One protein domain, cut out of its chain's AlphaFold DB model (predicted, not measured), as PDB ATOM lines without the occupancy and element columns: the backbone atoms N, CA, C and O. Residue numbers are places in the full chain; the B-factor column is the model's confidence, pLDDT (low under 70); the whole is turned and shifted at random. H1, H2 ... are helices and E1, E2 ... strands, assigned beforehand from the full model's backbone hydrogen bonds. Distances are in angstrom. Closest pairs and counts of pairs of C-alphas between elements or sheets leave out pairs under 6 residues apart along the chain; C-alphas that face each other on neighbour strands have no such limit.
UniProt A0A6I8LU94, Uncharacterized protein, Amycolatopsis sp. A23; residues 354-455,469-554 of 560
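Overview. This is residues 354 to 455 and 469 to 554 of the 560 residues of an uncharacterized protein of Amycolatopsis sp. A23 (UniProt A0A6I8LU94). This is an elongated, two-lobed model: in the larger lobe two strongly twisted sheets, E2 E11 E10 E4 E8 and E7 E6 E3 E9, stand partly face to face as a loose sandwich, the first curled like part of a barrel. At the other end a smaller sheet, E1 E5 E12 E13, makes the second lobe, and H1, the one named helix, sits where the lobes join. The printed part has 188 residues, with E1, H1, then E2 to E13 along the chain; the class is mostly strand and the three sheets are mixed. It is only just loose, close to compact, with a radius of gyration of the C-alphas of 19.6 A and spans of 63 by 35 by 21 A.

Arrangement. Begin at E1, residues 354 to 356, antiparallel to E5, residues 418 to 422; N 355 and O 420 are 3.0 A apart, within hydrogen-bond range. E5 is parallel to E12, residues 532 to 539, with N 421 and O 533 2.9 A apart. E12 forms a hairpin with E13, residues 545 to 553; look at N 532 and O 553, 2.9 A. H1, residues 373 to 378, only grazes this sheet, and also the five-strand sheet; each of its O i to N i+4 pairs is within hydrogen-bond range. Next comes E2, residues 382 to 384, whose Ala 382 has its C-alpha 5.5 A from that of Ser 354, the closest pair of E1 and E2. E2 is parallel to E11, residues 516 to 526 (N 526 to O 383, 3.0 A). E11 forms a hairpin with E10, residues 499 to 509, N 505 and O 518 being 2.8 A apart. E10 is antiparallel to E4, residues 401 to 412, by N 407 and O 504, 2.9 A, and E4 to the edge strand E8, residues 478 to 480, by N 401 and O 480, 2.8 A. In the other sheet E3, residues 386 to 394, is antiparallel to E9, residues 486 to 493, by N 389 and O 490, 2.9 A, and parallel to E6, residues 432 to 439, by N 392 and O 436, 2.8 A. E6 and E7, residues 444 to 452, are a hairpin, by N 446 and O 437, 2.8 A. The closest C-alphas of E3 and E8 are those of Ser 394 and Val 480, 6.5 A; E3 and E10 are apart.

Along the chain. Find C-alpha 354 at (184.482, 108.199, 169.092), where E1 begins. From C-alpha 401 at (169.561, 129.448, 140.716) E4 runs 32.3 A; E10 measures 32.2 A, E11 30.5 A and E3 26.7 A. E7 bends by 59 degrees at residue 449. E13 ends at C-alpha 553, (190.411, 113.316, 176.256).

Size, cuts and confidence. The two C-alphas farthest apart, of Thr 513 and Asp 541, are 66.1 A apart. Residues 456 to 468 are not printed, and C-alphas 455 and 469 stand 26.7 A apart across the cut. The link E1 to H1 is long. The mean pLDDT of the printed part is 75.7, and 48 residues are under 70, among them residues 424 to 433.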
ATOM      1  N   SER A 354     184.907 108.709 167.798       83.38
ATOM      2  CA  SER A 354     184.482 108.199 169.092       83.38
ATOM      3  C   SER A 354     183.354 107.191 168.934       83.38
ATOM      4  O   SER A 354     182.498 107.297 168.048       83.38
ATOM      5  N   MET A 355     183.350 106.197 169.809       88.12
ATOM      6  CA  MET A 355     182.332 105.157 169.835       88.12
ATOM      7  C   MET A 355     181.409 105.360 171.037       88.12
ATOM      8  O   MET A 355     181.923 105.547 172.137       88.12
ATOM      9  N   PRO A 356     180.074 105.311 170.877       85.00
ATOM     10  CA  PRO A 356     179.147 105.313 172.009       85.00
ATOM     11  C   PRO A 356     179.357 104.116 172.949       85.00
ATOM     12  O   PRO A 356     179.863 103.077 172.525       85.00
ATOM     13  N   ALA A 357     178.904 104.229 174.201       83.94
ATOM     14  CA  ALA A 357     178.951 103.158 175.205       83.94
ATOM     15  C   ALA A 357     178.381 101.812 174.720       83.94
ATOM     16  O   ALA A 357     178.915 100.757 175.053       83.94
ATOM     17  N   LYS A 358     177.317 101.839 173.913       84.44
ATOM     18  CA  LYS A 358     176.689 100.637 173.336       84.44
ATOM     19  C   LYS A 358     177.375 100.097 172.076       84.44
ATOM     20  O   LYS A 358     176.917  99.097 171.525       84.44
ATOM     21  N   GLY A 359     178.406 100.772 171.574       87.31
ATOM     22  CA  GLY A 359     179.130 100.367 170.374       87.31
ATOM     23  C   GLY A 359     180.157  99.252 170.623       87.31
ATOM     24  O   GLY A 359     180.396  98.864 171.768       87.31
ATOM     25  N   PRO A 360     180.785  98.713 169.560       92.19
ATOM     26  CA  PRO A 360     181.804  97.678 169.696       92.19
ATOM     27  C   PRO A 360     183.036  98.168 170.466       92.19
ATOM     28  O   PRO A 360     183.441  99.327 170.349       92.19
ATOM     29  N   ALA A 361     183.673  97.264 171.207       92.88
ATOM     30  CA  ALA A 361     184.955  97.535 171.850       92.88
ATOM     31  C   ALA A 361     186.059  97.741 170.795       92.88
ATOM     32  O   ALA A 361     185.984  97.181 169.693       92.88
ATOM     33  N   ILE A 362     187.076  98.546 171.104       91.12
ATOM     34  CA  ILE A 362     188.094  98.932 170.118       91.12
ATOM     35  C   ILE A 362     188.935  97.737 169.641       91.12
ATOM     36  O   ILE A 362     189.359  97.678 168.492       91.12
ATOM     37  N   GLU A 363     189.082  96.722 170.486       90.31
ATOM     38  CA  GLU A 363     189.796  95.475 170.215       90.31
ATOM     39  C   GLU A 363     189.103  94.615 169.142       90.31
ATOM     40  O   GLU A 363     189.702  93.689 168.604       90.31
ATOM     41  N   THR A 364     187.844  94.919 168.803       91.75
ATOM     42  CA  THR A 364     187.095  94.230 167.734       91.75
ATOM     43  C   THR A 364     187.427  94.740 166.326       91.75
ATOM     44  O   THR A 364     186.909  94.212 165.334       91.75
ATOM     45  N   PHE A 365     188.264  95.775 166.225       87.94
ATOM     46  CA  PHE A 365     188.732  96.352 164.969       87.94
ATOM     47  C   PHE A 365     190.151  95.862 164.634       87.94
ATOM     48  O   PHE A 365     190.934  95.559 165.534       87.94
ATOM     49  N   PRO A 366     190.519  95.774 163.344       84.12
ATOM     50  CA  PRO A 366     191.853  95.339 162.947       84.12
ATOM     51  C   PRO A 366     192.887  96.433 163.243       84.12
ATOM     52  O   PRO A 366     192.845  97.506 162.650       84.12
ATOM     53  N   ALA A 367     193.838  96.156 164.137       74.44
ATOM     54  CA  ALA A 367     194.887  97.112 164.497       74.44
ATOM     55  C   ALA A 367     196.005  97.237 163.440       74.44
ATOM     56  O   ALA A 367     196.688  98.257 163.383       74.44
ATOM     57  N   ALA A 368     196.216  96.209 162.610       69.50
ATOM     58  CA  ALA A 368     197.315  96.159 161.647       69.50
ATOM     59  C   ALA A 368     197.008  96.921 160.353       69.50
ATOM     60  O   ALA A 368     196.124  96.525 159.595       69.50
ATOM     61  N   GLY A 369     197.772  97.988 160.086       60.22
ATOM     62  CA  GLY A 369     197.831  98.669 158.784       60.22
ATOM     63  C   GLY A 369     196.549  99.369 158.312       60.22
ATOM     64  O   GLY A 369     196.528  99.875 157.194       60.22
ATOM     65  N   ALA A 370     195.495  99.412 159.130       59.44
ATOM     66  CA  ALA A 370     194.210  99.983 158.757       59.44
ATOM     67  C   ALA A 370     193.891 101.209 159.610       59.44
ATOM     68  O   ALA A 370     193.799 101.147 160.834       59.44
ATOM     69  N   ASP A 371     193.652 102.329 158.942       70.31
ATOM     70  CA  ASP A 371     192.864 103.397 159.526       70.31
ATOM     71  C   ASP A 371     191.417 102.909 159.691       70.31
ATOM     72  O   ASP A 371     190.695 102.690 158.717       70.31
ATOM     73  N   ILE A 372     190.998 102.692 160.938       74.94
ATOM     74  CA  ILE A 372     189.697 102.088 161.238       74.94
ATOM     75  C   ILE A 372     188.548 103.094 161.252       74.94
ATOM     76  O   ILE A 372     187.423 102.693 161.541       74.94
ATOM     77  N   ARG A 373     188.775 104.382 160.964       75.56
ATOM     78  CA  ARG A 373     187.740 105.423 161.097       75.56
ATOM     79  C   ARG A 373     186.483 105.106 160.291       75.56
ATOM     80  O   ARG A 373     185.387 105.148 160.847       75.56
ATOM     81  N   GLU A 374     186.621 104.692 159.032       70.88
ATOM     82  CA  GLU A 374     185.471 104.294 158.207       70.88
ATOM     83  C   GLU A 374     184.718 103.094 158.795       70.88
ATOM     84  O   GLU A 374     183.489 103.094 158.866       70.88
ATOM     85  N   GLN A 375     185.454 102.084 159.266       76.44
ATOM     86  CA  GLN A 375     184.879 100.874 159.854       76.44
ATOM     87  C   GLN A 375     184.172 101.178 161.178       76.44
ATOM     88  O   GLN A 375     183.088 100.658 161.441       76.44
ATOM     89  N   ALA A 376     184.774 102.026 162.011       79.19
ATOM     90  CA  ALA A 376     184.224 102.460 163.283       79.19
ATOM     91  C   ALA A 376     182.916 103.223 163.069       79.19
ATOM     92  O   ALA A 376     181.913 102.895 163.702       79.19
ATOM     93  N   VAL A 377     182.874 104.163 162.121       76.00
ATOM     94  CA  VAL A 377     181.644 104.906 161.815       76.00
ATOM     95  C   VAL A 377     180.571 104.000 161.203       76.00
ATOM     96  O   VAL A 377     179.412 104.060 161.613       76.00
ATOM     97  N   ALA A 378     180.944 103.082 160.303       78.31
ATOM     98  CA  ALA A 378     180.015 102.091 159.753       78.31
ATOM     99  C   ALA A 378     179.380 101.195 160.836       78.31
ATOM    100  O   ALA A 378     178.277 100.683 160.649       78.31
ATOM    101  N   ARG A 379     180.049 101.032 161.986       84.06
ATOM    102  CA  ARG A 379     179.574 100.257 163.143       84.06
ATOM    103  C   ARG A 379     178.989 101.115 164.272       84.06
ATOM    104  O   ARG A 379     178.870 100.643 165.398       84.06
ATOM    105  N   GLY A 380     178.588 102.352 163.976       80.12
ATOM    106  CA  GLY A 380     177.875 103.220 164.919       80.12
ATOM    107  C   GLY A 380     178.749 104.228 165.662       80.12
ATOM    108  O   GLY A 380     178.217 105.007 166.453       80.12
ATOM    109  N   GLY A 381     180.050 104.261 165.377       80.62
ATOM    110  CA  GLY A 381     180.917 105.358 165.778       80.62
ATOM    111  C   GLY A 381     180.496 106.666 165.113       80.62
ATOM    112  O   GLY A 381     179.792 106.684 164.101       80.62
ATOM    113  N   ALA A 382     180.943 107.776 165.676       78.12
ATOM    114  CA  ALA A 382     180.788 109.081 165.062       78.12
ATOM    115  C   ALA A 382     182.064 109.889 165.233       78.12
ATOM    116  O   ALA A 382     182.911 109.614 166.081       78.12
ATOM    117  N   PHE A 383     182.195 110.897 164.399       74.00
ATOM    118  CA  PHE A 383     183.317 111.802 164.451       74.00
ATOM    119  C   PHE A 383     183.356 112.588 165.790       74.00
ATOM    120  O   PHE A 383     182.309 112.808 166.406       74.00
ATOM    121  N   TYR A 384     184.554 112.965 166.257       71.88
ATOM    122  CA  TYR A 384     184.812 113.620 167.548       71.88
ATOM    123  C   TYR A 384     185.564 114.953 167.364       71.88
ATOM    124  O   TYR A 384     186.639 114.959 166.774       71.88
ATOM    125  N   LEU A 385     185.046 116.053 167.935       66.00
ATOM    126  CA  LEU A 385     185.565 117.449 167.909       66.00
ATOM    127  C   LEU A 385     185.153 118.359 166.739       66.00
ATOM    128  O   LEU A 385     184.275 119.184 166.943       66.00
ATOM    129  N   SER A 386     185.776 118.308 165.561       66.88
ATOM    130  CA  SER A 386     185.434 119.170 164.399       66.88
ATOM    131  C   SER A 386     185.580 118.518 163.012       66.88
ATOM    132  O   SER A 386     186.607 117.910 162.750       66.88
ATOM    133  N   GLY A 387     184.671 118.734 162.055       66.88
ATOM    134  CA  GLY A 387     184.981 118.395 160.653       66.88
ATOM    135  C   GLY A 387     184.235 119.215 159.605       66.88
ATOM    136  O   GLY A 387     183.459 120.104 159.951       66.88
ATOM    137  N   TYR A 388     184.503 118.917 158.329       71.31
ATOM    138  CA  TYR A 388     184.206 119.816 157.208       71.31
ATOM    139  C   TYR A 388     183.384 119.149 156.110       71.31
ATOM    140  O   TYR A 388     183.797 118.132 155.566       71.31
ATOM    141  N   ILE A 389     182.272 119.753 155.709       76.44
ATOM    142  CA  ILE A 389     181.542 119.355 154.500       76.44
ATOM    143  C   ILE A 389     181.851 120.331 153.376       76.44
ATOM    144  O   ILE A 389     181.808 121.540 153.582       76.44
ATOM    145  N   TYR A 390     182.069 119.796 152.178       78.25
ATOM    146  CA  TYR A 390     182.106 120.571 150.948       78.25
ATOM    147  C   TYR A 390     180.874 120.275 150.109       78.25
ATOM    148  O   TYR A 390     180.570 119.120 149.811       78.25
ATOM    149  N   LEU A 391     180.169 121.333 149.733       85.44
ATOM    150  CA  LEU A 391     179.005 121.274 148.867       85.44
ATOM    151  C   LEU A 391     179.297 122.085 147.604       85.44
ATOM    152  O   LEU A 391     179.336 123.317 147.642       85.44
ATOM    153  N   PHE A 392     179.502 121.381 146.495       86.31
ATOM    154  CA  PHE A 392     179.552 121.964 145.164       86.31
ATOM    155  C   PHE A 392     178.135 122.141 144.643       86.31
ATOM    156  O   PHE A 392     177.320 121.220 144.643       86.31
ATOM    157  N   LEU A 393     177.851 123.346 144.182       87.12
ATOM    158  CA  LEU A 393     176.573 123.735 143.629       87.12
ATOM    159  C   LEU A 393     176.753 124.061 142.155       87.12
ATOM    160  O   LEU A 393     177.568 124.913 141.790       87.12
ATOM    161  N   SER A 394     175.958 123.416 141.312       87.50
ATOM    162  CA  SER A 394     176.004 123.624 139.869       87.50
ATOM    163  C   SER A 394     174.615 123.850 139.286       87.50
ATOM    164  O   SER A 394     173.616 123.346 139.800       87.50
ATOM    165  N   ALA A 395     174.575 124.630 138.208       84.81
ATOM    166  CA  ALA A 395     173.404 124.852 137.371       84.81
ATOM    167  C   ALA A 395     173.833 124.835 135.891       84.81
ATOM    168  O   ALA A 395     174.992 125.099 135.554       84.81
ATOM    169  N   THR A 396     172.913 124.487 135.002       69.88
ATOM    170  CA  THR A 396     173.090 124.360 133.553       69.88
ATOM    171  C   THR A 396     172.799 125.671 132.811       69.88
ATOM    172  O   THR A 396     172.432 126.697 133.383       69.88
ATOM    173  N   ALA A 397     173.061 125.685 131.499       57.78
ATOM    174  CA  ALA A 397     172.996 126.897 130.685       57.78
ATOM    175  C   ALA A 397     171.563 127.455 130.600       57.78
ATOM    176  O   ALA A 397     170.684 126.797 130.049       57.78
ATOM    177  N   GLY A 398     171.365 128.700 131.038       64.00
ATOM    178  CA  GLY A 398     170.159 129.482 130.737       64.00
ATOM    179  C   GLY A 398     169.275 129.840 131.930       64.00
ATOM    180  O   GLY A 398     168.319 130.589 131.738       64.00
ATOM    181  N   LYS A 399     169.583 129.368 133.144       68.06
ATOM    182  CA  LYS A 399     168.897 129.794 134.373       68.06
ATOM    183  C   LYS A 399     169.899 130.068 135.492       68.06
ATOM    184  O   LYS A 399     170.900 129.372 135.632       68.06
ATOM    185  N   THR A 400     169.627 131.120 136.255       80.31
ATOM    186  CA  THR A 400     170.324 131.403 137.513       80.31
ATOM    187  C   THR A 400     169.519 130.758 138.631       80.31
ATOM    188  O   THR A 400     168.298 130.893 138.645       80.31
ATOM    189  N   VAL A 401     170.180 130.044 139.535       81.56
ATOM    190  CA  VAL A 401     169.561 129.448 140.716       81.56
ATOM    191  C   VAL A 401     169.965 130.255 141.938       81.56
ATOM    192  O   VAL A 401     171.151 130.381 142.237       81.56
ATOM    193  N   ASP A 402     168.984 130.775 142.659       80.06
ATOM    194  CA  ASP A 402     169.204 131.499 143.902       80.06
ATOM    195  C   ASP A 402     169.187 130.521 145.075       80.06
ATOM    196  O   ASP A 402     168.171 129.886 145.354       80.06
ATOM    197  N   ILE A 403     170.307 130.416 145.786       82.94
ATOM    198  CA  ILE A 403     170.384 129.753 147.087       82.94
ATOM    199  C   ILE A 403     169.833 130.722 148.129       82.94
ATOM    200  O   ILE A 403     170.390 131.798 148.348       82.94
ATOM    201  N   LEU A 404     168.720 130.341 148.748       76.75
ATOM    202  CA  LEU A 404     167.984 131.155 149.711       76.75
ATOM    203  C   LEU A 404     168.569 131.000 151.113       76.75
ATOM    204  O   LEU A 404     168.867 131.993 151.771       76.75
ATOM    205  N   ASP A 405     168.747 129.753 151.550       80.12
ATOM    206  CA  ASP A 405     169.371 129.419 152.823       80.12
ATOM    207  C   ASP A 405     170.004 128.024 152.801       80.12
ATOM    208  O   ASP A 405     169.678 127.163 151.977       80.12
ATOM    209  N   ILE A 406     170.936 127.818 153.732       83.94
ATOM    210  CA  ILE A 406     171.433 126.497 154.101       83.94
ATOM    211  C   ILE A 406     171.241 126.359 155.590       83.94
ATOM    212  O   ILE A 406     171.971 126.960 156.375       83.94
ATOM    213  N   THR A 407     170.236 125.585 155.966       83.50
ATOM    214  CA  THR A 407     169.781 125.518 157.349       83.50
ATOM    215  C   THR A 407     170.088 124.138 157.923       83.50
ATOM    216  O   THR A 407     169.677 123.125 157.341       83.50
ATOM    217  N   PRO A 408     170.798 124.052 159.058       83.25
ATOM    218  CA  PRO A 408     170.984 122.794 159.745       83.25
ATOM    219  C   PRO A 408     169.715 122.431 160.528       83.25
ATOM    220  O   PRO A 408     169.047 123.275 161.120       83.25
ATOM    221  N   SER A 409     169.374 121.147 160.529       82.94
ATOM    222  CA  SER A 409     168.249 120.585 161.273       82.94
ATOM    223  C   SER A 409     168.778 119.548 162.249       82.94
ATOM    224  O   SER A 409     169.135 118.439 161.846       82.94
ATOM    225  N   PHE A 410     168.789 119.880 163.537       78.38
ATOM    226  CA  PHE A 410     169.275 118.993 164.588       78.38
ATOM    227  C   PHE A 410     168.149 118.129 165.153       78.38
ATOM    228  O   PHE A 410     167.068 118.610 165.485       78.38
ATOM    229  N   LYS A 411     168.426 116.838 165.320       73.25
ATOM    230  CA  LYS A 411     167.612 115.932 166.126       73.25
ATOM    231  C   LYS A 411     168.305 115.743 167.475       73.25
ATOM    232  O   LYS A 411     169.461 115.298 167.486       73.25
ATOM    233  N   PRO A 412     167.633 116.064 168.599       60.28
ATOM    234  CA  PRO A 412     168.156 115.763 169.922       60.28
ATOM    235  C   PRO A 412     168.498 114.276 169.996       60.28
ATOM    236  O   PRO A 412     167.677 113.433 169.634       60.28
ATOM    237  N   SER A 413     169.709 113.956 170.440       62.25
ATOM    238  CA  SER A 413     170.072 112.583 170.769       62.25
ATOM    239  C   SER A 413     170.275 112.471 172.275       62.25
ATOM    240  O   SER A 413     170.608 113.452 172.944       62.25
ATOM    241  N   THR A 414     170.012 111.289 172.828       60.97
ATOM    242  CA  THR A 414     170.280 111.016 174.238       60.97
ATOM    243  C   THR A 414     171.767 111.201 174.509       60.97
ATOM    244  O   THR A 414     172.596 110.684 173.761       60.97
ATOM    245  N   HIS A 415     172.091 111.925 175.577       64.75
ATOM    246  CA  HIS A 415     173.458 112.200 176.001       64.75
ATOM    247  C   HIS A 415     174.170 110.902 176.425       64.75
ATOM    248  O   HIS A 415     174.178 110.534 177.597       64.75
ATOM    249  N   GLU A 416     174.729 110.172 175.465       72.12
ATOM    250  CA  GLU A 416     175.481 108.941 175.700       72.12
ATOM    251  C   GLU A 416     176.977 109.260 175.673       72.12
ATOM    252  O   GLU A 416     177.485 109.768 174.677       72.12
ATOM    253  N   GLN A 417     177.694 108.990 176.765       77.19
ATOM    254  CA  GLN A 417     179.141 109.200 176.779       77.19
ATOM    255  C   GLN A 417     179.836 108.255 175.795       77.19
ATOM    256  O   GLN A 417     179.432 107.099 175.620       77.19
ATOM    257  N   ALA A 418     180.900 108.747 175.166       83.25
ATOM    258  CA  ALA A 418     181.761 107.904 174.355       83.25
ATOM    259  C   ALA A 418     182.516 106.892 175.237       83.25
ATOM    260  O   ALA A 418     183.068 107.251 176.274       83.25
ATOM    261  N   ALA A 419     182.564 105.630 174.803       89.25
ATOM    262  CA  ALA A 419     183.335 104.560 175.433       89.25
ATOM    263  C   ALA A 419     184.840 104.734 175.214       89.25
ATOM    264  O   ALA A 419     185.644 104.504 176.114       89.25
ATOM    265  N   TRP A 420     185.214 105.101 173.990       90.56
ATOM    266  CA  TRP A 420     186.596 105.252 173.559       90.56
ATOM    267  C   TRP A 420     186.685 106.203 172.367       90.56
ATOM    268  O   TRP A 420     185.720 106.387 171.617       90.56
ATOM    269  N   ILE A 421     187.865 106.794 172.195       86.38
ATOM    270  CA  ILE A 421     188.230 107.626 171.050       86.38
ATOM    271  C   ILE A 421     189.389 106.952 170.325       86.38
ATOM    272  O   ILE A 421     190.396 106.616 170.938       86.38
ATOM    273  N   TYR A 422     189.260 106.780 169.017       82.56
ATOM    274  CA  TYR A 422     190.353 106.390 168.144       82.56
ATOM    275  C   TYR A 422     190.968 107.637 167.512       82.56
ATOM    276  O   TYR A 422     190.297 108.372 166.782       82.56
ATOM    277  N   SER A 423     192.252 107.856 167.791       77.69
ATOM    278  CA  SER A 423     193.066 108.918 167.208       77.69
ATOM    279  C   SER A 423     194.326 108.292 166.608       77.69
ATOM    280  O   SER A 423     195.180 107.823 167.364       77.69
ATOM    281  N   PRO A 424     194.489 108.264 165.275       68.00
ATOM    282  CA  PRO A 424     195.689 107.700 164.666       68.00
ATOM    283  C   PRO A 424     196.931 108.515 165.070       68.00
ATOM    284  O   PRO A 424     196.923 109.743 165.009       68.00
ATOM    285  N   GLN A 425     198.010 107.849 165.497       53.31
ATOM    286  CA  GLN A 425     199.298 108.504 165.749       53.31
ATOM    287  C   GLN A 425     200.099 108.590 164.443       53.31
ATOM    288  O   GLN A 425     200.473 107.568 163.879       53.31
ATOM    289  N   GLY A 426     200.383 109.805 163.967       48.56
ATOM    290  CA  GLY A 426     201.451 110.059 162.986       48.56
ATOM    291  C   GLY A 426     201.238 109.552 161.552       48.56
ATOM    292  O   GLY A 426     202.153 109.661 160.742       48.56
ATOM    293  N   GLY A 427     200.056 109.045 161.207       44.97
ATOM    294  CA  GLY A 427     199.684 108.687 159.841       44.97
ATOM    295  C   GLY A 427     198.396 109.397 159.470       44.97
ATOM    296  O   GLY A 427     197.328 109.040 159.964       44.97
ATOM    297  N   CYS A 428     198.490 110.407 158.610       42.56
ATOM    298  CA  CYS A 428     197.321 110.920 157.921       42.56
ATOM    299  C   CYS A 428     196.821 109.792 157.002       42.56
ATOM    300  O   CYS A 428     197.334 109.620 155.896       42.56
ATOM    301  N   GLY A 429     195.836 109.002 157.446       41.84
ATOM    302  CA  GLY A 429     194.931 108.368 156.483       41.84
ATOM    303  C   GLY A 429     194.431 109.443 155.505       41.84
ATOM    304  O   GLY A 429     194.437 110.618 155.879       41.84
ATOM    305  N   GLY A 430     194.094 109.050 154.270       44.56
ATOM    306  CA  GLY A 430     193.804 109.953 153.140       44.56
ATOM    307  C   GLY A 430     193.164 111.287 153.542       44.56
ATOM    308  O   GLY A 430     192.255 111.331 154.373       44.56
ATOM    309  N   LEU A 431     193.685 112.371 152.969       45.25
ATOM    310  CA  LEU A 431     193.428 113.784 153.280       45.25
ATOM    311  C   LEU A 431     192.057 114.249 152.761       45.25
ATOM    312  O   LEU A 431     191.928 115.337 152.187       45.25
ATOM    313  N   GLY A 432     191.053 113.392 152.892       49.41
ATOM    314  CA  GLY A 432     189.842 113.506 152.118       49.41
ATOM    315  C   GLY A 432     188.737 114.260 152.842       49.41
ATOM    316  O   GLY A 432     188.408 113.968 153.993       49.41
ATOM    317  N   ASN A 433     188.115 115.194 152.131       64.19
ATOM    318  CA  ASN A 433     186.930 115.910 152.585       64.19
ATOM    319  C   ASN A 433     185.666 115.204 152.079       64.19
ATOM    320  O   ASN A 433     185.706 114.534 151.051       64.19
ATOM    321  N   ARG A 434     184.522 115.367 152.755       71.62
ATOM    322  CA  ARG A 434     183.243 114.839 152.249       71.62
ATOM    323  C   ARG A 434     182.729 115.827 151.246       71.62
ATOM    324  O   ARG A 434     182.484 116.981 151.595       71.62
ATOM    325  N   VAL A 435     182.539 115.333 150.040       72.75
ATOM    326  CA  VAL A 435     182.125 116.148 148.921       72.75
ATOM    327  C   VAL A 435     180.720 115.749 148.503       72.75
ATOM    328  O   VAL A 435     180.405 114.571 148.324       72.75
ATOM    329  N   PHE A 436     179.866 116.750 148.360       82.69
ATOM    330  CA  PHE A 436     178.552 116.623 147.760       82.69
ATOM    331  C   PHE A 436     178.495 117.494 146.514       82.69
ATOM    332  O   PHE A 436     178.830 118.672 146.577       82.69
ATOM    333  N   ASP A 437     178.004 116.925 145.420       85.62
ATOM    334  CA  ASP A 437     177.629 117.669 144.222       85.62
ATOM    335  C   ASP A 437     176.111 117.799 144.207       85.62
ATOM    336  O   ASP A 437     175.393 116.799 144.148       85.62
ATOM    337  N   LEU A 438     175.607 119.026 144.232       86.25
ATOM    338  CA  LEU A 438     174.204 119.317 143.994       86.25
ATOM    339  C   LEU A 438     174.055 119.978 142.625       86.25
ATOM    340  O   LEU A 438     174.422 121.137 142.419       86.25
ATOM    341  N   ASP A 439     173.493 119.219 141.690       85.88
ATOM    342  CA  ASP A 439     172.942 119.756 140.451       85.88
ATOM    343  C   ASP A 439     171.552 120.311 140.768       85.88
ATOM    344  O   ASP A 439     170.595 119.566 141.008       85.88
ATOM    345  N   LEU A 440     171.472 121.636 140.843       84.19
ATOM    346  CA  LEU A 440     170.281 122.351 141.280       84.19
ATOM    347  C   LEU A 440     169.152 122.254 140.249       84.19
ATOM    348  O   LEU A 440     167.986 122.131 140.631       84.19
ATOM    349  N   ASP A 441     169.501 122.235 138.962       79.56
ATOM    350  CA  ASP A 441     168.540 122.142 137.862       79.56
ATOM    351  C   ASP A 441     167.964 120.735 137.750       79.56
ATOM    352  O   ASP A 441     166.751 120.554 137.635       79.56
ATOM    353  N   ALA A 442     168.831 119.723 137.833       82.31
ATOM    354  CA  ALA A 442     168.408 118.328 137.837       82.31
ATOM    355  C   ALA A 442     167.814 117.893 139.186       82.31
ATOM    356  O   ALA A 442     167.316 116.770 139.292       82.31
ATOM    357  N   LYS A 443     167.880 118.755 140.214       84.31
ATOM    358  CA  LYS A 443     167.488 118.461 141.605       84.31
ATOM    359  C   LYS A 443     168.146 117.177 142.100       84.31
ATOM    360  O   LYS A 443     167.522 116.324 142.730       84.31
ATOM    361  N   LYS A 444     169.412 117.006 141.721       86.88
ATOM    362  CA  LYS A 444     170.154 115.771 141.914       86.88
ATOM    363  C   LYS A 444     171.329 116.031 142.830       86.88
ATOM    364  O   LYS A 444     172.323 116.634 142.436       86.88
ATOM    365  N   LEU A 445     171.217 115.498 144.036       85.62
ATOM    366  CA  LEU A 445     172.320 115.414 144.973       85.62
ATOM    367  C   LEU A 445     173.107 114.120 144.743       85.62
ATOM    368  O   LEU A 445     172.543 113.024 144.752       85.62
ATOM    369  N   VAL A 446     174.416 114.250 144.579       85.12
ATOM    370  CA  VAL A 446     175.367 113.146 144.521       85.12
ATOM    371  C   VAL A 446     176.341 113.287 145.676       85.12
ATOM    372  O   VAL A 446     177.057 114.273 145.802       85.12
ATOM    373  N   ASP A 447     176.382 112.261 146.506       80.38
ATOM    374  CA  ASP A 447     177.380 112.112 147.550       80.38
ATOM    375  C   ASP A 447     178.620 111.441 146.953       80.38
ATOM    376  O   ASP A 447     178.578 110.267 146.575       80.38
ATOM    377  N   LYS A 448     179.708 112.199 146.814       72.81
ATOM    378  CA  LYS A 448     180.963 111.707 146.232       72.81
ATOM    379  C   LYS A 448     181.781 110.878 147.210       72.81
ATOM    380  O   LYS A 448     182.747 110.233 146.815       72.81
ATOM    381  N   GLY A 449     181.384 110.850 148.480       68.06
ATOM    382  CA  GLY A 449     182.203 110.268 149.524       68.06
ATOM    383  C   GLY A 449     183.375 111.178 149.881       68.06
ATOM    384  O   GLY A 449     183.254 112.402 149.892       68.06
ATOM    385  N   ILE A 450     184.478 110.547 150.266       65.25
ATOM    386  CA  ILE A 450     185.683 111.201 150.768       65.25
ATOM    387  C   ILE A 450     186.645 111.407 149.587       65.25
ATOM    388  O   ILE A 450     187.061 110.427 148.974       65.25
ATOM    389  N   GLU A 451     186.988 112.662 149.274       62.06
ATOM    390  CA  GLU A 451     187.883 113.029 148.163       62.06
ATOM    391  C   GLU A 451     189.099 113.840 148.637       62.06
ATOM    392  O   GLU A 451     188.963 114.822 149.375       62.06
ATOM    393  N   ASP A 452     190.291 113.458 148.170       58.84
ATOM    394  CA  ASP A 452     191.553 114.154 148.439       58.84
ATOM    395  C   ASP A 452     191.679 115.468 147.641       58.84
ATOM    396  O   ASP A 452     191.199 115.594 146.517       58.84
ATOM    397  N   GLY A 453     192.404 116.451 148.189       55.66
ATOM    398  CA  GLY A 453     192.893 117.599 147.409       55.66
ATOM    399  C   GLY A 453     191.903 118.745 147.161       55.66
ATOM    400  O   GLY A 453     192.297 119.744 146.567       55.66
ATOM    401  N   VAL A 454     190.675 118.691 147.684       56.38
ATOM    402  CA  VAL A 454     189.715 119.815 147.604       56.38
ATOM    403  C   VAL A 454     190.248 121.019 148.384       56.38
ATOM    404  O   VAL A 454     190.389 120.946 149.606       56.38
ATOM    405  N   ASP A 455     190.647 122.088 147.683       53.91
ATOM    406  CA  ASP A 455     191.198 123.307 148.287       53.91
ATOM    407  C   ASP A 455     190.094 124.291 148.651       53.91
ATOM    408  O   ASP A 455     189.629 125.073 147.831       53.91
ATOM    409  N   ALA A 469     173.631 130.076 165.805       59.81
ATOM    410  CA  ALA A 469     172.775 129.236 166.633       59.81
ATOM    411  C   ALA A 469     172.353 127.963 165.876       59.81
ATOM    412  O   ALA A 469     172.303 127.921 164.648       59.81
ATOM    413  N   ARG A 470     171.989 126.909 166.620       59.66
ATOM    414  CA  ARG A 470     171.725 125.553 166.091       59.66
ATOM    415  C   ARG A 470     170.698 125.458 164.957       59.66
ATOM    416  O   ARG A 470     170.681 124.447 164.290       59.66
ATOM    417  N   ASN A 471     169.847 126.443 164.703       64.81
ATOM    418  CA  ASN A 471     168.889 126.379 163.588       64.81
ATOM    419  C   ASN A 471     168.982 127.609 162.676       64.81
ATOM    420  O   ASN A 471     168.040 127.914 161.949       64.81
ATOM    421  N   GLU A 472     170.085 128.352 162.751       66.12
ATOM    422  CA  GLU A 472     170.291 129.524 161.912       66.12
ATOM    423  C   GLU A 472     170.886 129.141 160.552       66.12
ATOM    424  O   GLU A 472     171.694 128.212 160.471       66.12
ATOM    425  N   PRO A 473     170.513 129.858 159.476       75.12
ATOM    426  CA  PRO A 473     171.165 129.719 158.182       75.12
ATOM    427  C   PRO A 473     172.681 129.919 158.284       75.12
ATOM    428  O   PRO A 473     173.147 130.873 158.906       75.12
ATOM    429  N   LEU A 474     173.445 129.048 157.623       69.81
ATOM    430  CA  LEU A 474     174.912 129.005 157.679       69.81
ATOM    431  C   LEU A 474     175.620 130.116 156.884       69.81
ATOM    432  O   LEU A 474     176.844 130.137 156.800       69.81
ATOM    433  N   GLY A 475     174.872 131.038 156.284       62.69
ATOM    434  CA  GLY A 475     175.431 132.126 155.495       62.69
ATOM    435  C   GLY A 475     174.366 132.904 154.725       62.69
ATOM    436  O   GLY A 475     173.195 132.513 154.711       62.69
ATOM    437  N   PRO A 476     174.755 134.026 154.100       57.72
ATOM    438  CA  PRO A 476     173.856 134.809 153.264       57.72
ATOM    439  C   PRO A 476     173.478 134.042 151.988       57.72
ATOM    440  O   PRO A 476     174.258 133.234 151.486       57.72
ATOM    441  N   GLY A 477     172.301 134.337 151.432       68.81
ATOM    442  CA  GLY A 477     171.893 133.806 150.130       68.81
ATOM    443  C   GLY A 477     172.789 134.303 148.990       68.81
ATOM    444  O   GLY A 477     173.301 135.431 149.024       68.81
ATOM    445  N   PHE A 478     172.979 133.464 147.973       75.25
ATOM    446  CA  PHE A 478     173.828 133.743 146.812       75.25
ATOM    447  C   PHE A 478     173.333 133.002 145.565       75.25
ATOM    448  O   PHE A 478     172.569 132.048 145.657       75.25
ATOM    449  N   ALA A 479     173.783 133.433 144.387       81.19
ATOM    450  CA  ALA A 479     173.349 132.875 143.110       81.19
ATOM    451  C   ALA A 479     174.382 131.909 142.507       81.19
ATOM    452  O   ALA A 479     175.589 132.172 142.551       81.19
ATOM    453  N   VAL A 480     173.883 130.840 141.889       83.75
ATOM    454  CA  VAL A 480     174.634 129.819 141.149       83.75
ATOM    455  C   VAL A 480     174.164 129.810 139.696       83.75
ATOM    456  O   VAL A 480     172.970 129.852 139.411       83.75
ATOM    457  N   SER A 481     175.095 129.751 138.754       83.56
ATOM    458  CA  SER A 481     174.805 129.635 137.322       83.56
ATOM    459  C   SER A 481     175.846 128.750 136.639       83.56
ATOM    460  O   SER A 481     176.837 128.350 137.255       83.56
ATOM    461  N   LYS A 482     175.657 128.469 135.345       82.69
ATOM    462  CA  LYS A 482     176.647 127.733 134.543       82.69
ATOM    463  C   LYS A 482     178.048 128.344 134.606       82.69
ATOM    464  O   LYS A 482     179.027 127.606 134.677       82.69
ATOM    465  N   ASP A 483     178.132 129.671 134.574       79.81
ATOM    466  CA  ASP A 483     179.405 130.396 134.535       79.81
ATOM    467  C   ASP A 483     179.903 130.772 135.942       79.81
ATOM    468  O   ASP A 483     181.027 131.244 136.105       79.81
ATOM    469  N   LYS A 484     179.069 130.556 136.967       80.25
ATOM    470  CA  LYS A 484     179.366 130.860 138.367       80.25
ATOM    471  C   LYS A 484     178.843 129.744 139.271       80.25
ATOM    472  O   LYS A 484     177.767 129.849 139.856       80.25
ATOM    473  N   GLN A 485     179.617 128.669 139.366       82.44
ATOM    474  CA  GLN A 485     179.343 127.571 140.292       82.44
ATOM    475  C   GLN A 485     179.626 127.990 141.742       82.44
ATOM    476  O   GLN A 485     180.432 128.888 141.993       82.44
ATOM    477  N   GLY A 486     178.944 127.354 142.694       79.50
ATOM    478  CA  GLY A 486     179.148 127.590 144.122       79.50
ATOM    479  C   GLY A 486     179.997 126.492 144.752       79.50
ATOM    480  O   GLY A 486     179.813 125.318 144.445       79.50
ATOM    481  N   LEU A 487     180.887 126.862 145.669       81.50
ATOM    482  CA  LEU A 487     181.535 125.934 146.590       81.50
ATOM    483  C   LEU A 487     181.316 126.448 148.003       81.50
ATOM    484  O   LEU A 487     181.712 127.567 148.325       81.50
ATOM    485  N   ILE A 488     180.690 125.631 148.838       79.06
ATOM    486  CA  ILE A 488     180.467 125.953 150.241       79.06
ATOM    487  C   ILE A 488     181.255 124.976 151.088       79.06
ATOM    488  O   ILE A 488     181.154 123.764 150.899       79.06
ATOM    489  N   ARG A 489     181.984 125.520 152.060       78.62
ATOM    490  CA  ARG A 489     182.577 124.766 153.156       78.62
ATOM    491  C   ARG A 489     181.728 124.977 154.409       78.62
ATOM    492  O   ARG A 489     181.415 126.112 154.754       78.62
ATOM    493  N   ILE A 490     181.355 123.886 155.066       78.00
ATOM    494  CA  ILE A 490     180.590 123.894 156.313       78.00
ATOM    495  C   ILE A 490     181.447 123.271 157.405       78.00
ATOM    496  O   ILE A 490     181.779 122.086 157.328       78.00
ATOM    497  N   ASP A 491     181.734 124.062 158.433       73.62
ATOM    498  CA  ASP A 491     182.513 123.651 159.595       73.62
ATOM    499  C   ASP A 491     181.549 123.246 160.710       73.62
ATOM    500  O   ASP A 491     180.748 124.054 161.180       73.62
ATOM    501  N   ALA A 492     181.582 121.977 161.121       72.62
ATOM    502  CA  ALA A 492     180.750 121.496 162.218       72.62
ATOM    503  C   ALA A 492     181.607 121.059 163.402       72.62
ATOM    504  O   ALA A 492     182.493 120.213 163.268       72.62
ATOM    505  N   HIS A 493     181.274 121.587 164.578       70.19
ATOM    506  CA  HIS A 493     181.972 121.319 165.831       70.19
ATOM    507  C   HIS A 493     181.084 120.542 166.804       70.19
ATOM    508  O   HIS A 493     179.957 120.946 167.084       70.19
ATOM    509  N   GLY A 494     181.615 119.443 167.340       65.31
ATOM    510  CA  GLY A 494     181.054 118.656 168.431       65.31
ATOM    511  C   GLY A 494     180.878 119.488 169.701       65.31
ATOM    512  O   GLY A 494     181.826 120.084 170.212       65.31
ATOM    513  N   CYS A 495     179.654 119.498 170.219       64.00
ATOM    514  CA  CYS A 495     179.255 120.119 171.485       64.00
ATOM    515  C   CYS A 495     179.232 119.096 172.614       64.00
ATOM    516  O   CYS A 495     179.403 117.933 172.341       64.00
ATOM    517  N   LYS A 496     178.923 119.470 173.860       62.91
ATOM    518  CA  LYS A 496     178.874 118.557 175.027       62.91
ATOM    519  C   LYS A 496     178.045 117.264 174.876       62.91
ATOM    520  O   LYS A 496     178.253 116.325 175.630       62.91
ATOM    521  N   ALA A 497     177.143 117.194 173.898       63.25
ATOM    522  CA  ALA A 497     176.256 116.060 173.658       63.25
ATOM    523  C   ALA A 497     176.466 115.454 172.265       63.25
ATOM    524  O   ALA A 497     176.885 116.144 171.336       63.25
ATOM    525  N   ASN A 498     176.056 114.197 172.096       72.44
ATOM    526  CA  ASN A 498     175.905 113.599 170.775       72.44
ATOM    527  C   ASN A 498     174.718 114.244 170.059       72.44
ATOM    528  O   ASN A 498     173.672 114.512 170.664       72.44
ATOM    529  N   TYR A 499     174.830 114.453 168.757       72.56
ATOM    530  CA  TYR A 499     173.710 114.931 167.960       72.56
ATOM    531  C   TYR A 499     173.730 114.325 166.573       72.56
ATOM    532  O   TYR A 499     174.766 113.980 166.000       72.56
ATOM    533  N   THR A 500     172.522 114.193 166.042       79.25
ATOM    534  CA  THR A 500     172.313 113.887 164.639       79.25
ATOM    535  C   THR A 500     171.770 115.130 163.967       79.25
ATOM    536  O   THR A 500     170.863 115.759 164.506       79.25
ATOM    537  N   PHE A 501     172.286 115.491 162.802       78.81
ATOM    538  CA  PHE A 501     171.774 116.637 162.064       78.81
ATOM    539  C   PHE A 501     171.725 116.378 160.568       78.81
ATOM    540  O   PHE A 501     172.430 115.524 160.043       78.81
ATOM    541  N   SER A 502     170.871 117.121 159.888       86.12
ATOM    542  CA  SER A 502     170.797 117.172 158.432       86.12
ATOM    543  C   SER A 502     171.009 118.607 157.982       86.12
ATOM    544  O   SER A 502     170.835 119.535 158.769       86.12
ATOM    545  N   LEU A 503     171.372 118.787 156.722       86.62
ATOM    546  CA  LEU A 503     171.488 120.096 156.095       86.62
ATOM    547  C   LEU A 503     170.405 120.221 155.033       86.62
ATOM    548  O   LEU A 503     170.200 119.295 154.247       86.62
ATOM    549  N   ASN A 504     169.706 121.350 155.036       88.25
ATOM    550  CA  ASN A 504     168.669 121.675 154.069       88.25
ATOM    551  C   ASN A 504     169.149 122.846 153.223       88.25
ATOM    552  O   ASN A 504     169.419 123.910 153.770       88.25
ATOM    553  N   VAL A 505     169.255 122.646 151.913       88.50
ATOM    554  CA  VAL A 505     169.543 123.708 150.945       88.50
ATOM    555  C   VAL A 505     168.220 124.161 150.361       88.50
ATOM    556  O   VAL A 505     167.592 123.399 149.623       88.50
ATOM    557  N   SER A 506     167.798 125.377 150.682       85.44
ATOM    558  CA  SER A 506     166.614 125.992 150.084       85.44
ATOM    559  C   SER A 506     167.037 126.840 148.891       85.44
ATOM    560  O   SER A 506     167.938 127.669 149.013       85.44
ATOM    561  N   TYR A 507     166.410 126.651 147.733       84.94
ATOM    562  CA  TYR A 507     166.783 127.343 146.501       84.94
ATOM    563  C   TYR A 507     165.599 127.569 145.552       84.94
ATOM    564  O   TYR A 507     164.611 126.838 145.592       84.94
ATOM    565  N   ALA A 508     165.705 128.576 144.688       82.44
ATOM    566  CA  ALA A 508     164.724 128.912 143.655       82.44
ATOM    567  C   ALA A 508     165.400 128.969 142.277       82.44
ATOM    568  O   ALA A 508     166.535 129.426 142.161       82.44
ATOM    569  N   ILE A 509     164.729 128.482 141.232       82.00
ATOM    570  CA  ILE A 509     165.302 128.365 139.883       82.00
ATOM    571  C   ILE A 509     164.711 129.460 138.985       82.00
ATOM    572  O   ILE A 509     163.549 129.392 138.594       82.00
ATOM    573  N   GLY A 510     165.518 130.449 138.597       73.94
ATOM    574  CA  GLY A 510     165.065 131.589 137.796       73.94
ATOM    575  C   GLY A 510     163.960 132.384 138.499       73.94
ATOM    576  O   GLY A 510     164.085 132.704 139.675       73.94
ATOM    577  N   ASP A 511     162.870 132.664 137.782       66.06
ATOM    578  CA  ASP A 511     161.704 133.393 138.305       66.06
ATOM    579  C   ASP A 511     160.657 132.474 138.972       66.06
ATOM    580  O   ASP A 511     159.507 132.878 139.172       66.06
ATOM    581  N   ASP A 512     161.005 131.218 139.283       66.00
ATOM    582  CA  ASP A 512     160.066 130.293 139.916       66.00
ATOM    583  C   ASP A 512     159.613 130.828 141.285       66.00
ATOM    584  O   ASP A 512     160.408 131.132 142.173       66.00
ATOM    585  N   THR A 513     158.296 130.863 141.500       58.28
ATOM    586  CA  THR A 513     157.694 131.207 142.799       58.28
ATOM    587  C   THR A 513     157.769 130.058 143.810       58.28
ATOM    588  O   THR A 513     157.280 130.182 144.932       58.28
ATOM    589  N   VAL A 514     158.308 128.905 143.401       70.69
ATOM    590  CA  VAL A 514     158.369 127.680 144.198       70.69
ATOM    591  C   VAL A 514     159.762 127.537 144.795       70.69
ATOM    592  O   VAL A 514     160.747 127.417 144.071       70.69
ATOM    593  N   VAL A 515     159.831 127.479 146.123       78.56
ATOM    594  CA  VAL A 515     161.066 127.145 146.837       78.56
ATOM    595  C   VAL A 515     161.276 125.634 146.797       78.56
ATOM    596  O   VAL A 515     160.410 124.855 147.199       78.56
ATOM    597  N   HIS A 516     162.436 125.214 146.311       81.56
ATOM    598  CA  HIS A 516     162.906 123.841 146.388       81.56
ATOM    599  C   HIS A 516     163.776 123.664 147.623       81.56
ATOM    600  O   HIS A 516     164.546 124.550 147.975       81.56
ATOM    601  N   VAL A 517     163.657 122.511 148.276       84.50
ATOM    602  CA  VAL A 517     164.486 122.158 149.429       84.50
ATOM    603  C   VAL A 517     165.150 120.824 149.140       84.50
ATOM    604  O   VAL A 517     164.463 119.822 148.940       84.50
ATOM    605  N   GLN A 518     166.480 120.813 149.127       88.19
ATOM    606  CA  GLN A 518     167.266 119.591 149.058       88.19
ATOM    607  C   GLN A 518     167.893 119.309 150.420       88.19
ATOM    608  O   GLN A 518     168.769 120.038 150.885       88.19
ATOM    609  N   SER A 519     167.462 118.218 151.046       86.81
ATOM    610  CA  SER A 519     168.025 117.751 152.312       86.81
ATOM    611  C   SER A 519     169.135 116.731 152.086       86.81
ATOM    612  O   SER A 519     169.061 115.917 151.160       86.81
ATOM    613  N   PHE A 520     170.135 116.736 152.967       84.25
ATOM    614  CA  PHE A 520     171.192 115.731 153.005       84.25
ATOM    615  C   PHE A 520     171.696 115.444 154.424       84.25
ATOM    616  O   PHE A 520     171.523 116.241 155.349       84.25
ATOM    617  N   GLY A 521     172.238 114.240 154.613       80.00
ATOM    618  CA  GLY A 521     172.461 113.612 155.918       80.00
ATOM    619  C   GLY A 521     171.559 112.379 156.112       80.00
ATOM    620  O   GLY A 521     171.043 111.848 155.128       80.00
ATOM    621  N   PRO A 522     171.336 111.909 157.355       80.56
ATOM    622  CA  PRO A 522     171.797 112.483 158.616       80.56
ATOM    623  C   PRO A 522     173.291 112.268 158.890       80.56
ATOM    624  O   PRO A 522     173.849 111.205 158.621       80.56
ATOM    625  N   PHE A 523     173.897 113.265 159.520       78.25
ATOM    626  CA  PHE A 523     175.257 113.286 160.031       78.25
ATOM    627  C   PHE A 523     175.263 113.076 161.534       78.25
ATOM    628  O   PHE A 523     174.370 113.564 162.226       78.25
ATOM    629  N   ARG A 524     176.274 112.376 162.046       77.25
ATOM    630  CA  ARG A 524     176.441 112.127 163.478       77.25
ATOM    631  C   ARG A 524     177.723 112.767 163.969       77.25
ATOM    632  O   ARG A 524     178.777 112.587 163.363       77.25
ATOM    633  N   SER A 525     177.614 113.454 165.091       75.44
ATOM    634  CA  SER A 525     178.739 113.987 165.841       75.44
ATOM    635  C   SER A 525     178.607 113.517 167.277       75.44
ATOM    636  O   SER A 525     177.510 113.553 167.844       75.44
ATOM    637  N   ASN A 526     179.718 113.059 167.836       74.50
ATOM    638  CA  ASN A 526     179.794 112.602 169.209       74.50
ATOM    639  C   ASN A 526     180.789 113.445 169.993       74.50
ATOM    640  O   ASN A 526     181.775 113.961 169.462       74.50
ATOM    641  N   ALA A 527     180.538 113.524 171.290       70.88
ATOM    642  CA  ALA A 527     181.361 114.267 172.219       70.88
ATOM    643  C   ALA A 527     181.243 113.694 173.627       70.88
ATOM    644  O   ALA A 527     180.442 112.798 173.891       70.88
ATOM    645  N   SER A 528     182.058 114.213 174.542       71.50
ATOM    646  CA  SER A 528     182.019 113.778 175.931       71.50
ATOM    647  C   SER A 528     182.316 114.908 176.904       71.50
ATOM    648  O   SER A 528     183.321 115.609 176.771       71.50
ATOM    649  N   ASP A 529     181.472 114.996 177.930       69.88
ATOM    650  CA  ASP A 529     181.674 115.807 179.135       69.88
ATOM    651  C   ASP A 529     182.608 115.144 180.165       69.88
ATOM    652  O   ASP A 529     183.092 115.799 181.093       69.88
ATOM    653  N   GLY A 530     182.854 113.838 180.013       72.62
ATOM    654  CA  GLY A 530     183.717 113.033 180.872       72.62
ATOM    655  C   GLY A 530     185.034 112.643 180.210       72.62
ATOM    656  O   GLY A 530     185.219 112.804 179.002       72.62
ATOM    657  N   ASP A 531     185.925 112.093 181.025       83.88
ATOM    658  CA  ASP A 531     187.216 111.545 180.619       83.88
ATOM    659  C   ASP A 531     187.029 110.276 179.774       83.88
ATOM    660  O   ASP A 531     186.591 109.243 180.280       83.88
ATOM    661  N   VAL A 532     187.390 110.340 178.490       86.25
ATOM    662  CA  VAL A 532     187.280 109.204 177.559       86.25
ATOM    663  C   VAL A 532     188.672 108.704 177.181       86.25
ATOM    664  O   VAL A 532     189.527 109.514 176.810       86.25
ATOM    665  N   PRO A 533     188.945 107.388 177.254       89.69
ATOM    666  CA  PRO A 533     190.233 106.845 176.848       89.69
ATOM    667  C   PRO A 533     190.465 107.040 175.346       89.69
ATOM    668  O   PRO A 533     189.618 106.698 174.517       89.69
ATOM    669  N   VAL A 534     191.641 107.568 175.007       85.94
ATOM    670  CA  VAL A 534     192.101 107.732 173.625       85.94
ATOM    671  C   VAL A 534     193.042 106.590 173.282       85.94
ATOM    672  O   VAL A 534     193.957 106.285 174.049       85.94
ATOM    673  N   TYR A 535     192.828 105.985 172.123       87.00
ATOM    674  CA  TYR A 535     193.606 104.875 171.605       87.00
ATOM    675  C   TYR A 535     194.231 105.225 170.264       87.00
ATOM    676  O   TYR A 535     193.614 105.889 169.428       87.00
ATOM    677  N   ALA A 536     195.432 104.705 170.048       80.56
ATOM    678  CA  ALA A 536     196.120 104.748 168.768       80.56
ATOM    679  C   ALA A 536     196.693 103.364 168.439       80.56
ATOM    680  O   ALA A 536     196.977 102.589 169.362       80.56
ATOM    681  N   PRO A 537     196.876 103.037 167.150       77.31
ATOM    682  CA  PRO A 537     197.538 101.804 166.771       77.31
ATOM    683  C   PRO A 537     199.044 101.954 167.029       77.31
ATOM    684  O   PRO A 537     199.647 102.963 166.673       77.31
ATOM    685  N   THR A 538     199.657 100.951 167.649       76.75
ATOM    686  CA  THR A 538     201.110 100.869 167.831       76.75
ATOM    687  C   THR A 538     201.615  99.493 167.438       76.75
ATOM    688  O   THR A 538     200.887  98.502 167.532       76.75
ATOM    689  N   SER A 539     202.878  99.428 167.032       75.81
ATOM    690  CA  SER A 539     203.586  98.177 166.803       75.81
ATOM    691  C   SER A 539     205.021  98.293 167.298       75.81
ATOM    692  O   SER A 539     205.706  99.276 167.020       75.81
ATOM    693  N   THR A 540     205.478  97.284 168.039       73.31
ATOM    694  CA  THR A 540     206.852  97.213 168.557       73.31
ATOM    695  C   THR A 540     207.843  96.645 167.542       73.31
ATOM    696  O   THR A 540     209.039  96.876 167.665       73.31
ATOM    697  N   ASP A 541     207.360  95.897 166.549       76.00
ATOM    698  CA  ASP A 541     208.163  95.147 165.572       76.00
ATOM    699  C   ASP A 541     207.696  95.343 164.113       76.00
ATOM    700  O   ASP A 541     208.225  94.721 163.194       76.00
ATOM    701  N   GLY A 542     206.701  96.205 163.887       70.12
ATOM    702  CA  GLY A 542     206.106  96.485 162.578       70.12
ATOM    703  C   GLY A 542     205.133  95.414 162.068       70.12
ATOM    704  O   GLY A 542     204.534  95.613 161.011       70.12
ATOM    705  N   GLN A 543     204.952  94.304 162.789       70.88
ATOM    706  CA  GLN A 543     204.112  93.166 162.384       70.88
ATOM    707  C   GLN A 543     202.967  92.918 163.372       70.88
ATOM    708  O   GLN A 543     201.835  92.667 162.964       70.88
ATOM    709  N   ASN A 544     203.236  93.055 164.668       78.31
ATOM    710  CA  ASN A 544     202.265  92.898 165.737       78.31
ATOM    711  C   ASN A 544     201.708  94.267 166.109       78.31
ATOM    712  O   ASN A 544     202.340  95.048 166.825       78.31
ATOM    713  N   TRP A 545     200.534  94.574 165.568       81.56
ATOM    714  CA  TRP A 545     199.829  95.818 165.841       81.56
ATOM    715  C   TRP A 545     198.783  95.626 166.931       81.56
ATOM    716  O   TRP A 545     198.063  94.630 166.950       81.56
ATOM    717  N   GLN A 546     198.673  96.611 167.812       85.25
ATOM    718  CA  GLN A 546     197.693  96.644 168.892       85.25
ATOM    719  C   GLN A 546     197.237  98.077 169.153       85.25
ATOM    720  O   GLN A 546     197.984  99.028 168.912       85.25
ATOM    721  N   PHE A 547     196.021  98.243 169.665       87.75
ATOM    722  CA  PHE A 547     195.574  99.541 170.156       87.75
ATOM    723  C   PHE A 547     196.099  99.751 171.570       87.75
ATOM    724  O   PHE A 547     195.814  98.963 172.469       87.75
ATOM    725  N   VAL A 548     196.845 100.831 171.779       87.38
ATOM    726  CA  VAL A 548     197.292 101.241 173.113       87.38
ATOM    727  C   VAL A 548     196.568 102.500 173.536       87.38
ATOM    728  O   VAL A 548     196.356 103.405 172.729       87.38
ATOM    729  N   LYS A 549     196.207 102.564 174.818       89.62
ATOM    730  CA  LYS A 549     195.686 103.785 175.422       89.62
ATOM    731  C   LYS A 549     196.814 104.812 175.483       89.62
ATOM    732  O   LYS A 549     197.775 104.640 176.228       89.62
ATOM    733  N   THR A 550     196.692 105.872 174.699       82.38
ATOM    734  CA  THR A 550     197.689 106.946 174.590       82.38
ATOM    735  C   THR A 550     197.391 108.112 175.520       82.38
ATOM    736  O   THR A 550     198.270 108.923 175.796       82.38
ATOM    737  N   GLY A 551     196.163 108.190 176.032       84.56
ATOM    738  CA  GLY A 551     195.765 109.232 176.958       84.56
ATOM    739  C   GLY A 551     194.284 109.191 177.293       84.56
ATOM    740  O   GLY A 551     193.605 108.165 177.167       84.56
ATOM    741  N   VAL A 552     193.802 110.336 177.750       82.25
ATOM    742  CA  VAL A 552     192.403 110.607 178.059       82.25
ATOM    743  C   VAL A 552     192.068 111.963 177.455       82.25
ATOM    744  O   VAL A 552     192.855 112.899 177.584       82.25
ATOM    745  N   ALA A 553     190.924 112.062 176.784       74.50
ATOM    746  CA  ALA A 553     190.411 113.316 176.256       74.50
ATOM    747  C   ALA A 553     189.143 113.722 177.007       74.50
ATOM    748  O   ALA A 553     188.299 112.885 177.332       74.50
ATOM    749  N   LYS A 554     189.022 115.029 177.244       68.50
ATOM    750  CA  LYS A 554     187.841 115.688 177.797       68.50
ATOM    751  C   LYS A 554     187.549 116.918 176.946       68.50
ATOM    752  O   LYS A 554     188.467 117.688 176.658       68.50
TER     753      LYS A 554